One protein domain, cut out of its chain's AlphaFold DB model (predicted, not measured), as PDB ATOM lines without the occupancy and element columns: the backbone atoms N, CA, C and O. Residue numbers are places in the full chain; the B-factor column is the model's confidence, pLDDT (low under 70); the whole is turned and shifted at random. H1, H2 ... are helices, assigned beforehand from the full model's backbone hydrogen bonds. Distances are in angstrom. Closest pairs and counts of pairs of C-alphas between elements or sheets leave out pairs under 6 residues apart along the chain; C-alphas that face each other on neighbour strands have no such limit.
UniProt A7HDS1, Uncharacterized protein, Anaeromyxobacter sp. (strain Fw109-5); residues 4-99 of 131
ATOM      1  N   ARG A   4       8.442  33.288 -32.297       76.75
ATOM      2  CA  ARG A   4       7.169  32.809 -32.853       76.75
ATOM      3  C   ARG A   4       7.220  31.346 -33.302       76.75
ATOM      4  O   ARG A   4       6.275  30.614 -33.037       76.75
ATOM      5  N   PHE A   5       8.310  30.913 -33.941       77.44
ATOM      6  CA  PHE A   5       8.475  29.520 -34.373       77.44
ATOM      7  C   PHE A   5       8.609  28.595 -33.165       77.44
ATOM      8  O   PHE A   5       7.957  27.561 -33.114       77.44
ATOM      9  N   ALA A   6       9.385  29.002 -32.157       73.75
ATOM     10  CA  ALA A   6       9.534  28.230 -30.927       73.75
ATOM     11  C   ALA A   6       8.198  28.074 -30.177       73.75
ATOM     12  O   ALA A   6       7.871  26.975 -29.740       73.75
ATOM     13  N   ARG A   7       7.396  29.145 -30.067       76.56
ATOM     14  CA  ARG A   7       6.059  29.077 -29.451       76.56
ATOM     15  C   ARG A   7       5.082  28.211 -30.240       76.56
ATOM     16  O   ARG A   7       4.362  27.424 -29.642       76.56
ATOM     17  N   PHE A   8       5.081  28.332 -31.565       81.31
ATOM     18  CA  PHE A   8       4.271  27.483 -32.436       81.31
ATOM     19  C   PHE A   8       4.662  26.008 -32.308       81.31
ATOM     20  O   PHE A   8       3.797  25.151 -32.154       81.31
ATOM     21  N   ALA A   9       5.965  25.726 -32.304       77.25
ATOM     22  CA  ALA A   9       6.477  24.377 -32.174       77.25
ATOM     23  C   ALA A   9       6.060  23.729 -30.847       77.25
ATOM     24  O   ALA A   9       5.585  22.599 -30.831       77.25
ATOM     25  N   LEU A  10       6.173  24.477 -29.747       75.69
ATOM     26  CA  LEU A  10       5.750  24.026 -28.422       75.69
ATOM     27  C   LEU A  10       4.242  23.793 -28.347       75.69
ATOM     28  O   LEU A  10       3.827  22.763 -27.833       75.69
ATOM     29  N   ALA A  11       3.434  24.693 -28.915       80.00
ATOM     30  CA  ALA A  11       1.984  24.524 -28.953       80.00
ATOM     31  C   ALA A  11       1.574  23.260 -29.731       80.00
ATOM     32  O   ALA A  11       0.696  22.523 -29.289       80.00
ATOM     33  N   ILE A  12       2.230  22.971 -30.860       80.69
ATOM     34  CA  ILE A  12       1.992  21.726 -31.602       80.69
ATOM     35  C   ILE A  12       2.426  20.513 -30.782       80.69
ATOM     36  O   ILE A  12       1.650  19.568 -30.667       80.69
ATOM     37  N   SER A  13       3.623  20.531 -30.195       77.19
ATOM     38  CA  SER A  13       4.119  19.420 -29.374       77.19
ATOM     39  C   SER A  13       3.199  19.127 -28.184       77.19
ATOM     40  O   SER A  13       2.920  17.962 -27.906       77.19
ATOM     41  N   GLU A  14       2.676  20.159 -27.517       78.94
ATOM     42  CA  GLU A  14       1.717  20.008 -26.416       78.94
ATOM     43  C   GLU A  14       0.407  19.372 -26.884       78.94
ATOM     44  O   GLU A  14      -0.091  18.457 -26.232       78.94
ATOM     45  N   VAL A  15      -0.137  19.805 -28.027       80.19
ATOM     46  CA  VAL A  15      -1.390  19.262 -28.571       80.19
ATOM     47  C   VAL A  15      -1.215  17.814 -29.029       80.19
ATOM     48  O   VAL A  15      -2.001  16.950 -28.633       80.19
ATOM     49  N   VAL A  16      -0.176  17.535 -29.823       81.38
ATOM     50  CA  VAL A  16       0.115  16.204 -30.386       81.38
ATOM     51  C   VAL A  16       0.478  15.195 -29.291       81.38
ATOM     52  O   VAL A  16       0.166  14.016 -29.426       81.38
ATOM     53  N   GLY A  17       1.068  15.648 -28.180       76.06
ATOM     54  CA  GLY A  17       1.405  14.805 -27.031       76.06
ATOM     55  C   GLY A  17       0.217  14.389 -26.153       76.06
ATOM     56  O   GLY A  17       0.391  13.575 -25.245       76.06
ATOM     57  N   THR A  18      -0.992  14.919 -26.380       85.12
ATOM     58  CA  THR A  18      -2.152  14.571 -25.545       85.12
ATOM     59  C   THR A  18      -2.753  13.199 -25.896       85.12
ATOM     60  O   THR A  18      -2.869  12.851 -27.074       85.12
ATOM     61  N   PRO A  19      -3.281  12.444 -24.906       85.25
ATOM     62  CA  PRO A  19      -3.988  11.184 -25.167       85.25
ATOM     63  C   PRO A  19      -5.175  11.331 -26.131       85.25
ATOM     64  O   PRO A  19      -5.478  10.427 -26.904       85.25
ATOM     65  N   ARG A  20      -5.847  12.491 -26.118       88.12
ATOM     66  CA  ARG A  20      -6.971  12.786 -27.020       88.12
ATOM     67  C   ARG A  20      -6.517  12.941 -28.472       88.12
ATOM     68  O   ARG A  20      -7.190  12.432 -29.361       88.12
ATOM     69  N   ALA A  21      -5.384  13.607 -28.709       87.69
ATOM     70  CA  ALA A  21      -4.813  13.726 -30.047       87.69
ATOM     71  C   ALA A  21      -4.404  12.360 -30.608       87.69
ATOM     72  O   ALA A  21      -4.677  12.078 -31.772       87.69
ATOM     73  N   PHE A  22      -3.849  11.478 -29.768       86.44
ATOM     74  CA  PHE A  22      -3.555  10.099 -30.160       86.44
ATOM     75  C   PHE A  22      -4.818   9.329 -30.573       86.44
ATOM     76  O   PHE A  22      -4.835   8.703 -31.629       86.44
ATOM     77  N   LEU A  23      -5.896   9.410 -29.785       92.44
ATOM     78  CA  LEU A  23      -7.165   8.752 -30.122       92.44
ATOM     79  C   LEU A  23      -7.772   9.280 -31.430       92.44
ATOM     80  O   LEU A  23      -8.271   8.493 -32.230       92.44
ATOM     81  N   LEU A  24      -7.699  10.592 -31.674       91.62
ATOM     82  CA  LEU A  24      -8.133  11.197 -32.938       91.62
ATOM     83  C   LEU A  24      -7.279  10.726 -34.123       91.62
ATOM     84  O   LEU A  24      -7.828  10.372 -35.164       91.62
ATOM     85  N   ALA A  25      -5.954  10.682 -33.965       88.88
ATOM     86  CA  ALA A  25      -5.048  10.170 -34.990       88.88
ATOM     87  C   ALA A  25      -5.326   8.690 -35.295       88.88
ATOM     88  O   ALA A  25      -5.399   8.304 -36.460       88.88
ATOM     89  N   LEU A  26      -5.563   7.876 -34.264       93.12
ATOM     90  CA  LEU A  26      -5.932   6.473 -34.423       93.12
ATOM     91  C   LEU A  26      -7.267   6.323 -35.163       93.12
ATOM     92  O   LEU A  26      -7.362   5.531 -36.097       93.12
ATOM     93  N   ALA A  27      -8.281   7.111 -34.796       94.50
ATOM     94  CA  ALA A  27      -9.569   7.108 -35.483       94.50
ATOM     95  C   ALA A  27      -9.425   7.484 -36.967       94.50
ATOM     96  O   ALA A  27     -10.016   6.827 -37.822       94.50
ATOM     97  N   LEU A  28      -8.595   8.484 -37.289       92.44
ATOM     98  CA  LEU A  28      -8.287   8.860 -38.671       92.44
ATOM     99  C   LEU A  28      -7.625   7.715 -39.447       92.44
ATOM    100  O   LEU A  28      -8.029   7.441 -40.575       92.44
ATOM    101  N   VAL A  29      -6.657   7.014 -38.845       92.75
ATOM    102  CA  VAL A  29      -6.006   5.843 -39.464       92.75
ATOM    103  C   VAL A  29      -7.006   4.708 -39.696       92.75
ATOM    104  O   VAL A  29      -6.976   4.076 -40.750       92.75
ATOM    105  N   VAL A  30      -7.928   4.470 -38.761       95.00
ATOM    106  CA  VAL A  30      -8.988   3.462 -38.919       95.00
ATOM    107  C   VAL A  30      -9.937   3.837 -40.058       95.00
ATOM    108  O   VAL A  30     -10.183   3.012 -40.933       95.00
ATOM    109  N   VAL A  31     -10.432   5.078 -40.095       94.75
ATOM    110  CA  VAL A  31     -11.303   5.571 -41.180       94.75
ATOM    111  C   VAL A  31     -10.597   5.473 -42.533       94.75
ATOM    112  O   VAL A  31     -11.206   5.057 -43.517       94.75
ATOM    113  N   TRP A  32      -9.305   5.796 -42.581       92.88
ATOM    114  CA  TRP A  32      -8.491   5.623 -43.776       92.88
ATOM    115  C   TRP A  32      -8.393   4.154 -44.205       92.88
ATOM    116  O   TRP A  32      -8.633   3.837 -45.365       92.88
ATOM    117  N   GLY A  33      -8.109   3.243 -43.271       92.50
ATOM    118  CA  GLY A  33      -8.083   1.801 -43.526       92.50
ATOM    119  C   GLY A  33      -9.407   1.278 -44.087       92.50
ATOM    120  O   GLY A  33      -9.418   0.515 -45.051       92.50
ATOM    121  N   LEU A  34     -10.528   1.749 -43.534       93.81
ATOM    122  CA  LEU A  34     -11.878   1.390 -43.974       93.81
ATOM    123  C   LEU A  34     -12.248   1.959 -45.351       93.81
ATOM    124  O   LEU A  34     -13.126   1.403 -46.008       93.81
ATOM    125  N   SER A  35     -11.593   3.026 -45.819       92.06
ATOM    126  CA  SER A  35     -11.773   3.517 -47.192       92.06
ATOM    127  C   SER A  35     -11.033   2.649 -48.221       92.06
ATOM    128  O   SER A  35     -11.413   2.633 -49.392       92.06
ATOM    129  N   GLY A  36     -10.039   1.864 -47.791       91.00
ATOM    130  CA  GLY A  36      -9.224   0.989 -48.642       91.00
ATOM    131  C   GLY A  36     -10.024   0.075 -49.581       91.00
ATOM    132  O   GLY A  36      -9.770   0.118 -50.785       91.00
ATOM    133  N   PRO A  37     -11.027  -0.690 -49.103       91.62
ATOM    134  CA  PRO A  37     -11.870  -1.536 -49.953       91.62
ATOM    135  C   PRO A  37     -12.626  -0.771 -51.047       91.62
ATOM    136  O   PRO A  37     -12.740  -1.266 -52.164       91.62
ATOM    137  N   VAL A  38     -13.094   0.452 -50.763       92.50
ATOM    138  CA  VAL A  38     -13.782   1.307 -51.753       92.50
ATOM    139  C   VAL A  38     -12.817   1.712 -52.870       92.50
ATOM    140  O   VAL A  38     -13.164   1.690 -54.049       92.50
ATOM    141  N   PHE A  39     -11.571   2.019 -52.508       89.06
ATOM    142  CA  PHE A  39     -10.503   2.384 -53.440       89.06
ATOM    143  C   PHE A  39      -9.691   1.188 -53.953       89.06
ATOM    144  O   PHE A  39      -8.638   1.396 -54.557       89.06
ATOM    145  N   HIS A  40     -10.156  -0.045 -53.716       91.44
ATOM    146  CA  HIS A  40      -9.493  -1.288 -54.125       91.44
ATOM    147  C   HIS A  40      -8.017  -1.365 -53.699       91.44
ATOM    148  O   HIS A  40      -7.199  -1.963 -54.394       91.44
ATOM    149  N   PHE A  41      -7.661  -0.721 -52.582       87.62
ATOM    150  CA  PHE A  41      -6.277  -0.583 -52.112       87.62
ATOM    151  C   PHE A  41      -5.301  -0.077 -53.194       87.62
ATOM    152  O   PHE A  41      -4.140  -0.487 -53.231       87.62
ATOM    153  N   SER A  42      -5.778   0.817 -54.068       91.38
ATOM    154  CA  SER A  42      -5.019   1.357 -55.201       91.38
ATOM    155  C   SER A  42      -3.695   2.018 -54.805       91.38
ATOM    156  O   SER A  42      -3.521   2.500 -53.682       91.38
ATOM    157  N   ASP A  43      -2.790   2.139 -55.776       92.94
ATOM    158  CA  ASP A  43      -1.505   2.820 -55.594       92.94
ATOM    159  C   ASP A  43      -1.681   4.267 -55.124       92.94
ATOM    160  O   ASP A  43      -0.943   4.728 -54.261       92.94
ATOM    161  N   SER A  44      -2.698   4.982 -55.618       90.25
ATOM    162  CA  SER A  44      -3.003   6.343 -55.159       90.25
ATOM    163  C   SER A  44      -3.448   6.377 -53.695       90.25
ATOM    164  O   SER A  44      -3.053   7.282 -52.959       90.25
ATOM    165  N   TRP A  45      -4.220   5.386 -53.243       92.38
ATOM    166  CA  TRP A  45      -4.606   5.252 -51.838       92.38
ATOM    167  C   TRP A  45      -3.378   4.963 -50.958       92.38
ATOM    168  O   TRP A  45      -3.168   5.609 -49.940       92.38
ATOM    169  N   GLN A  46      -2.474   4.075 -51.362       91.19
ATOM    170  CA  GLN A  46      -1.253   3.834 -50.578       91.19
ATOM    171  C   GLN A  46      -0.306   5.045 -50.583       91.19
ATOM    172  O   GLN A  46       0.281   5.396 -49.556       91.19
ATOM    173  N   LEU A  47      -0.188   5.719 -51.729       92.12
ATOM    174  CA  LEU A  47       0.679   6.879 -51.906       92.12
ATOM    175  C   LEU A  47       0.286   8.023 -50.973       92.12
ATOM    176  O   LEU A  47       1.154   8.595 -50.323       92.12
ATOM    177  N   VAL A  48      -1.008   8.333 -50.845       91.38
ATOM    178  CA  VAL A  48      -1.470   9.456 -50.012       91.38
ATOM    179  C   VAL A  48      -1.026   9.304 -48.556       91.38
ATOM    180  O   VAL A  48      -0.476  10.250 -47.987       91.38
ATOM    181  N   ILE A  49      -1.202   8.124 -47.954       91.38
ATOM    182  CA  ILE A  49      -0.802   7.915 -46.555       91.38
ATOM    183  C   ILE A  49       0.717   7.844 -46.396       91.38
ATOM    184  O   ILE A  49       1.254   8.402 -45.438       91.38
ATOM    185  N   ASN A  50       1.423   7.218 -47.339       91.12
ATOM    186  CA  ASN A  50       2.877   7.089 -47.281       91.12
ATOM    187  C   ASN A  50       3.565   8.455 -47.457       91.12
ATOM    188  O   ASN A  50       4.355   8.887 -46.612       91.12
ATOM    189  N   THR A  51       3.197   9.192 -48.505       93.81
ATOM    190  CA  THR A  51       3.721  10.534 -48.778       93.81
ATOM    191  C   THR A  51       3.330  11.511 -47.674       93.81
ATOM    192  O   THR A  51       4.186  12.249 -47.185       93.81
ATOM    193  N   GLY A  52       2.074  11.483 -47.216       91.44
ATOM    194  CA  GLY A  52       1.609  12.340 -46.126       91.44
ATOM    195  C   GLY A  52       2.382  12.094 -44.830       91.44
ATOM    196  O   GLY A  52       2.922  13.032 -44.240       91.44
ATOM    197  N   THR A  53       2.517  10.829 -44.428       91.69
ATOM    198  CA  THR A  53       3.261  10.458 -43.217       91.69
ATOM    199  C   THR A  53       4.733  10.837 -43.327       91.69
ATOM    200  O   THR A  53       5.306  11.314 -42.351       91.69
ATOM    201  N   THR A  54       5.343  10.704 -44.507       93.38
ATOM    202  CA  THR A  54       6.739  11.105 -44.736       93.38
ATOM    203  C   THR A  54       6.939  12.604 -44.521       93.38
ATOM    204  O   THR A  54       7.850  13.003 -43.796       93.38
ATOM    205  N   VAL A  55       6.064  13.447 -45.082       92.56
ATOM    206  CA  VAL A  55       6.125  14.908 -44.888       92.56
ATOM    207  C   VAL A  55       5.927  15.269 -43.416       92.56
ATOM    208  O   VAL A  55       6.710  16.039 -42.861       92.56
ATOM    209  N   VAL A  56       4.918  14.684 -42.762       89.25
ATOM    210  CA  VAL A  56       4.658  14.902 -41.330       89.25
ATOM    211  C   VAL A  56       5.857  14.478 -40.485       89.25
ATOM    212  O   VAL A  56       6.283  15.229 -39.615       89.25
ATOM    213  N   THR A  57       6.446  13.318 -40.769       91.62
ATOM    214  CA  THR A  57       7.631  12.809 -40.065       91.62
ATOM    215  C   THR A  57       8.824  13.741 -40.248       91.62
ATOM    216  O   THR A  57       9.485  14.084 -39.271       91.62
ATOM    217  N   PHE A  58       9.074  14.217 -41.472       90.81
ATOM    218  CA  PHE A  58      10.138  15.182 -41.749       90.81
ATOM    219  C   PHE A  58       9.956  16.470 -40.936       90.81
ATOM    220  O   PHE A  58      10.893  16.922 -40.280       90.81
ATOM    221  N   LEU A  59       8.738  17.022 -40.896       87.50
ATOM    222  CA  LEU A  59       8.420  18.183 -40.061       87.50
ATOM    223  C   LEU A  59       8.587  17.885 -38.563       87.50
ATOM    224  O   LEU A  59       9.119  18.716 -37.825       87.50
ATOM    225  N   MET A  60       8.180  16.696 -38.117       86.44
ATOM    226  CA  MET A  60       8.300  16.261 -36.727       86.44
ATOM    227  C   MET A  60       9.763  16.195 -36.279       86.44
ATOM    228  O   MET A  60      10.066  16.593 -35.158       86.44
ATOM    229  N   VAL A  61      10.693  15.779 -37.148       88.88
ATOM    230  CA  VAL A  61      12.135  15.798 -36.846       88.88
ATOM    231  C   VAL A  61      12.604  17.216 -36.503       88.88
ATOM    232  O   VAL A  61      13.251  17.403 -35.473       88.88
ATOM    233  N   PHE A  62      12.234  18.231 -37.290       82.56
ATOM    234  CA  PHE A  62      12.570  19.627 -36.969       82.56
ATOM    235  C   PHE A  62      11.919  20.099 -35.666       82.56
ATOM    236  O   PHE A  62      12.549  20.810 -34.881       82.56
ATOM    237  N   LEU A  63      10.668  19.700 -35.427       82.00
ATOM    238  CA  LEU A  63       9.918  20.053 -34.222       82.00
ATOM    239  C   LEU A  63      10.580  19.490 -32.955       82.00
ATOM    240  O   LEU A  63      10.781  20.202 -31.966       82.00
ATOM    241  N   ILE A  64      10.961  18.215 -33.016       84.12
ATOM    242  CA  ILE A  64      11.669  17.505 -31.956       84.12
ATOM    243  C   ILE A  64      13.024  18.166 -31.722       84.12
ATOM    244  O   ILE A  64      13.320  18.519 -30.585       84.12
ATOM    245  N   GLN A  65      13.807  18.429 -32.772       80.12
ATOM    246  CA  GLN A  65      15.104  19.101 -32.643       80.12
ATOM    247  C   GLN A  65      14.979  20.492 -32.004       80.12
ATOM    248  O   GLN A  65      15.783  20.851 -31.145       80.12
ATOM    249  N   ALA A  66      13.956  21.272 -32.369       77.69
ATOM    250  CA  ALA A  66      13.713  22.588 -31.780       77.69
ATOM    251  C   ALA A  66      13.368  22.507 -30.283       77.69
ATOM    252  O   ALA A  66      13.834  23.336 -29.497       77.69
ATOM    253  N   THR A  67      12.582  21.500 -29.890       76.81
ATOM    254  CA  THR A  67      12.191  21.265 -28.491       76.81
ATOM    255  C   THR A  67      13.378  20.742 -27.676       76.81
ATOM    256  O   THR A  67      13.740  21.334 -26.658       76.81
ATOM    257  N   GLN A  68      14.072  19.721 -28.183       79.06
ATOM    258  CA  GLN A  68      15.235  19.102 -27.543       79.06
ATOM    259  C   GLN A  68      16.389  20.087 -27.351       79.06
ATOM    260  O   GLN A  68      16.995  20.121 -26.286       79.06
ATOM    261  N   ASN A  69      16.672  20.957 -28.327       79.50
ATOM    262  CA  ASN A  69      17.748  21.944 -28.192       79.50
ATOM    263  C   ASN A  69      17.512  22.904 -27.004       79.50
ATOM    264  O   ASN A  69      18.446  23.302 -26.303       79.50
ATOM    265  N   ARG A  70      16.247  23.250 -26.728       79.00
ATOM    266  CA  ARG A  70      15.876  24.066 -25.562       79.00
ATOM    267  C   ARG A  70      16.022  23.287 -24.255       79.00
ATOM    268  O   ARG A  70      16.530  23.845 -23.282       79.00
ATOM    269  N   GLU A  71      15.586  22.030 -24.231       83.00
ATOM    270  CA  GLU A  71      15.687  21.156 -23.057       83.00
ATOM    271  C   GLU A  71      17.143  20.890 -22.667       83.00
ATOM    272  O   GLU A  71      17.499  21.066 -21.501       83.00
ATOM    273  N   THR A  72      18.012  20.594 -23.638       87.69
ATOM    274  CA  THR A  72      19.456  20.430 -23.420       87.69
ATOM    275  C   THR A  72      20.059  21.679 -22.784       87.69
ATOM    276  O   THR A  72      20.748  21.596 -21.770       87.69
ATOM    277  N   ARG A  73      19.741  22.873 -23.297       85.88
ATOM    278  CA  ARG A  73      20.252  24.123 -22.715       85.88
ATOM    279  C   ARG A  73      19.784  24.337 -21.271       85.88
ATOM    280  O   ARG A  73      20.562  24.805 -20.441       85.88
ATOM    281  N   ALA A  74      18.533  24.001 -20.958       86.06
ATOM    282  CA  ALA A  74      18.009  24.096 -19.597       86.06
ATOM    283  C   ALA A  74      18.673  23.084 -18.646       86.06
ATOM    284  O   ALA A  74      18.944  23.421 -17.495       86.06
ATOM    285  N   LEU A  75      18.964  21.870 -19.125       90.25
ATOM    286  CA  LEU A  75      19.719  20.855 -18.388       90.25
ATOM    287  C   LEU A  75      21.126  21.342 -18.034       90.25
ATOM    288  O   LEU A  75      21.505  21.267 -16.869       90.25
ATOM    289  N   HIS A  76      21.856  21.905 -19.001       91.25
ATOM    290  CA  HIS A  76      23.185  22.475 -18.761       91.25
ATOM    291  C   HIS A  76      23.150  23.565 -17.682       91.25
ATOM    292  O   HIS A  76      23.909  23.491 -16.726       91.25
ATOM    293  N   LEU A  77      22.205  24.509 -17.760       89.56
ATOM    294  CA  LEU A  77      22.063  25.564 -16.746       89.56
ATOM    295  C   LEU A  77      21.768  25.013 -15.344       89.56
ATOM    296  O   LEU A  77      22.310  25.507 -14.358       89.56
ATOM    297  N   LYS A  78      20.912  23.989 -15.236       88.75
ATOM    298  CA  LYS A  78      20.627  23.336 -13.950       88.75
ATOM    299  C   LYS A  78      21.860  22.626 -13.389       88.75
ATOM    300  O   LYS A  78      22.099  22.702 -12.187       88.75
ATOM    301  N   LEU A  79      22.631  21.946 -14.240       92.75
ATOM    302  CA  LEU A  79      23.883  21.296 -13.847       92.75
ATOM    303  C   LEU A  79      24.932  22.318 -13.402       92.75
ATOM    304  O   LEU A  79      25.546  22.130 -12.354       92.75
ATOM    305  N   ASP A  80      25.087  23.414 -14.141       90.75
ATOM    306  CA  ASP A  80      25.999  24.503 -13.788       90.75
ATOM    307  C   ASP A  80      25.651  25.087 -12.415       90.75
ATOM    308  O   ASP A  80      26.538  25.300 -11.585       90.75
ATOM    309  N   GLU A  81      24.361  25.282 -12.132       90.12
ATOM    310  CA  GLU A  81      23.907  25.784 -10.838       90.12
ATOM    311  C   GLU A  81      24.152  24.776  -9.704       90.12
ATOM    312  O   GLU A  81      24.600  25.168  -8.628       90.12
ATOM    313  N   LEU A  82      23.950  23.472  -9.936       88.62
ATOM    314  CA  LEU A  82      24.283  22.427  -8.956       88.62
ATOM    315  C   LEU A  82      25.788  22.380  -8.659       88.62
ATOM    316  O   LEU A  82      26.188  22.349  -7.492       88.62
ATOM    317  N   ILE A  83      26.631  22.438  -9.693       88.12
ATOM    318  CA  ILE A  83      28.093  22.483  -9.543       88.12
ATOM    319  C   ILE A  83      28.502  23.745  -8.782       88.12
ATOM    320  O   ILE A  83      29.364  23.696  -7.899       88.12
ATOM    321  N   ARG A  84      27.886  24.888  -9.097       85.75
ATOM    322  CA  ARG A  84      28.153  26.159  -8.424       85.75
ATOM    323  C   ARG A  84      27.718  26.127  -6.964       85.75
ATOM    324  O   ARG A  84      28.485  26.578  -6.118       85.75
ATOM    325  N   ALA A  85      26.547  25.578  -6.654       85.19
ATOM    326  CA  ALA A  85      26.065  25.418  -5.286       85.19
ATOM    327  C   ALA A  85      27.005  24.520  -4.468       85.19
ATOM    328  O   ALA A  85      27.383  24.885  -3.357       85.19
ATOM    329  N   GLN A  86      27.471  23.410  -5.050       83.06
ATOM    330  CA  GLN A  86      28.450  22.525  -4.416       83.06
ATOM    331  C   GLN A  86      29.799  23.227  -4.194       83.06
ATOM    332  O   GLN A  86      30.382  23.117  -3.116       83.06
ATOM    333  N   ARG A  87      30.301  23.981  -5.185       75.00
ATOM    334  CA  ARG A  87      31.532  24.776  -5.033       75.00
ATOM    335  C   ARG A  87      31.380  25.867  -3.980       75.00
ATOM    336  O   ARG A  87      32.299  26.059  -3.200       75.00
ATOM    337  N   ARG A  88      30.240  26.560  -3.934       69.19
ATOM    338  CA  ARG A  88      29.964  27.606  -2.944       69.19
ATOM    339  C   ARG A  88      29.887  27.026  -1.537       69.19
ATOM    340  O   ARG A  88      30.491  27.594  -0.642       69.19
ATOM    341  N   ALA A  89      29.210  25.890  -1.360       65.81
ATOM    342  CA  ALA A  89      29.196  25.174  -0.089       65.81
ATOM    343  C   ALA A  89      30.624  24.801   0.331       65.81
ATOM    344  O   ALA A  89      31.042  25.143   1.429       65.81
ATOM    345  N   ARG A  90      31.410  24.200  -0.573       63.69
ATOM    346  CA  ARG A  90      32.804  23.840  -0.286       63.69
ATOM    347  C   ARG A  90      33.687  25.049   0.035       63.69
ATOM    348  O   ARG A  90      34.491  24.951   0.947       63.69
ATOM    349  N   ASN A  91      33.531  26.169  -0.671       64.06
ATOM    350  CA  ASN A  91      34.272  27.396  -0.369       64.06
ATOM    351  C   ASN A  91      33.874  27.982   0.987       64.06
ATOM    352  O   ASN A  91      34.756  28.372   1.730       64.06
ATOM    353  N   ILE A  92      32.582  28.007   1.329       63.66
ATOM    354  CA  ILE A  92      32.124  28.491   2.639       63.66
ATOM    355  C   ILE A  92      32.689  27.612   3.763       63.66
ATOM    356  O   ILE A  92      33.166  28.144   4.755       63.66
ATOM    357  N   PHE A  93      32.674  26.283   3.610       59.88
ATOM    358  CA  PHE A  93      33.242  25.373   4.612       59.88
ATOM    359  C   PHE A  93      34.770  25.465   4.715       59.88
ATOM    360  O   PHE A  93      35.288  25.415   5.823       59.88
ATOM    361  N   ALA A  94      35.483  25.632   3.597       60.94
ATOM    362  CA  ALA A  94      36.934  25.812   3.607       60.94
ATOM    363  C   ALA A  94      37.352  27.163   4.217       60.94
ATOM    364  O   ALA A  94      38.297  27.204   4.996       60.94
ATOM    365  N   ASP A  95      36.631  28.253   3.919       62.00
ATOM    366  CA  ASP A  95      36.863  29.548   4.578       62.00
ATOM    367  C   ASP A  95      36.537  29.470   6.074       62.00
ATOM    368  O   ASP A  95      37.259  30.040   6.879       62.00
ATOM    369  N   LEU A  96      35.501  28.721   6.474       64.06
ATOM    370  CA  LEU A  96      35.167  28.506   7.888       64.06
ATOM    371  C   LEU A  96      36.244  27.726   8.658       64.06
ATOM    372  O   LEU A  96      36.381  27.932   9.858       64.06
ATOM    373  N   GLU A  97      36.996  26.842   8.001       63.75
ATOM    374  CA  GLU A  97      38.084  26.078   8.631       63.75
ATOM    375  C   GLU A  97      39.330  26.943   8.904       63.75
ATOM    376  O   GLU A  97      40.141  26.620   9.773       63.75
ATOM    377  N   HIS A  98      39.476  28.060   8.187       72.31
ATOM    378  CA  HIS A  98      40.574  29.019   8.351       72.31
ATOM    379  C   HIS A  98      40.139  30.365   8.944       72.31
ATOM    380  O   HIS A  98      40.984  31.238   9.146       72.31
ATOM    381  N   ALA A  99      38.847  30.536   9.224       75.50
ATOM    382  CA  ALA A  99      38.300  31.748   9.811       75.50
ATOM    383  C   ALA A  99      38.762  31.913  11.264       75.50
ATOM    384  O   ALA A  99      38.833  30.958  12.038       75.50
TER     385      ALA A  99
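AT A GLANCE: This is residues 4 to 99 of the 131 residues of an uncharacterized protein of Anaeromyxobacter sp. (strain Fw109-5) (UniProt A7HDS1). One very long straight helix, H3, makes the rod's length; H2 runs back beside its beginning across an open gap, and short H1 crosses it partway along. Residues 71 to 99 stick out as a free arm. The 96 printed residues, with three named helices in the order H1, H2, H3 and no named strand, are all helix and extended: radius of gyration of the C-alphas 24.7 A, spans 86 by 22 by 22 A.

HOW THE PARTS SIT: Look first at H3, residues 43 to 98; with residues 63 to 67 alone it touches H1, residues 4 to 16, closest at the C-alphas of Ala 9 and Leu 63, 5.9 A. Their lines are only just about perpendicular, at 73 degrees. H2, residues 19 to 35, and H3 are near each other, with closest C-alphas 8.5 A apart. H1 and H2 are close but not clearly touching: the C-alphas of Val 15 and Ala 21, their closest, are 6.7 A apart. Every O i to N i+4 pair is within hydrogen-bond range in H1 and H2, and 48 of 52 in H3.

IN THESE COORDINATES: Find C-alpha 43 at (-1.505, 2.820, -55.594); H3 runs 80.9 A to C-alpha 98 at (40.574, 29.019, 8.351). H2 spans 24.6 A, and H1 18.2 A from C-alpha 4 at (7.169, 32.809, -32.853).

THE WHOLE: The C-alphas farthest apart, His 40 and Ala 99, are 86.4 A apart. The printed part has no cut; the link H1 to H2 is tight, H2 to H3 short. Look for pLDDT under 70 at residues 88 to 97.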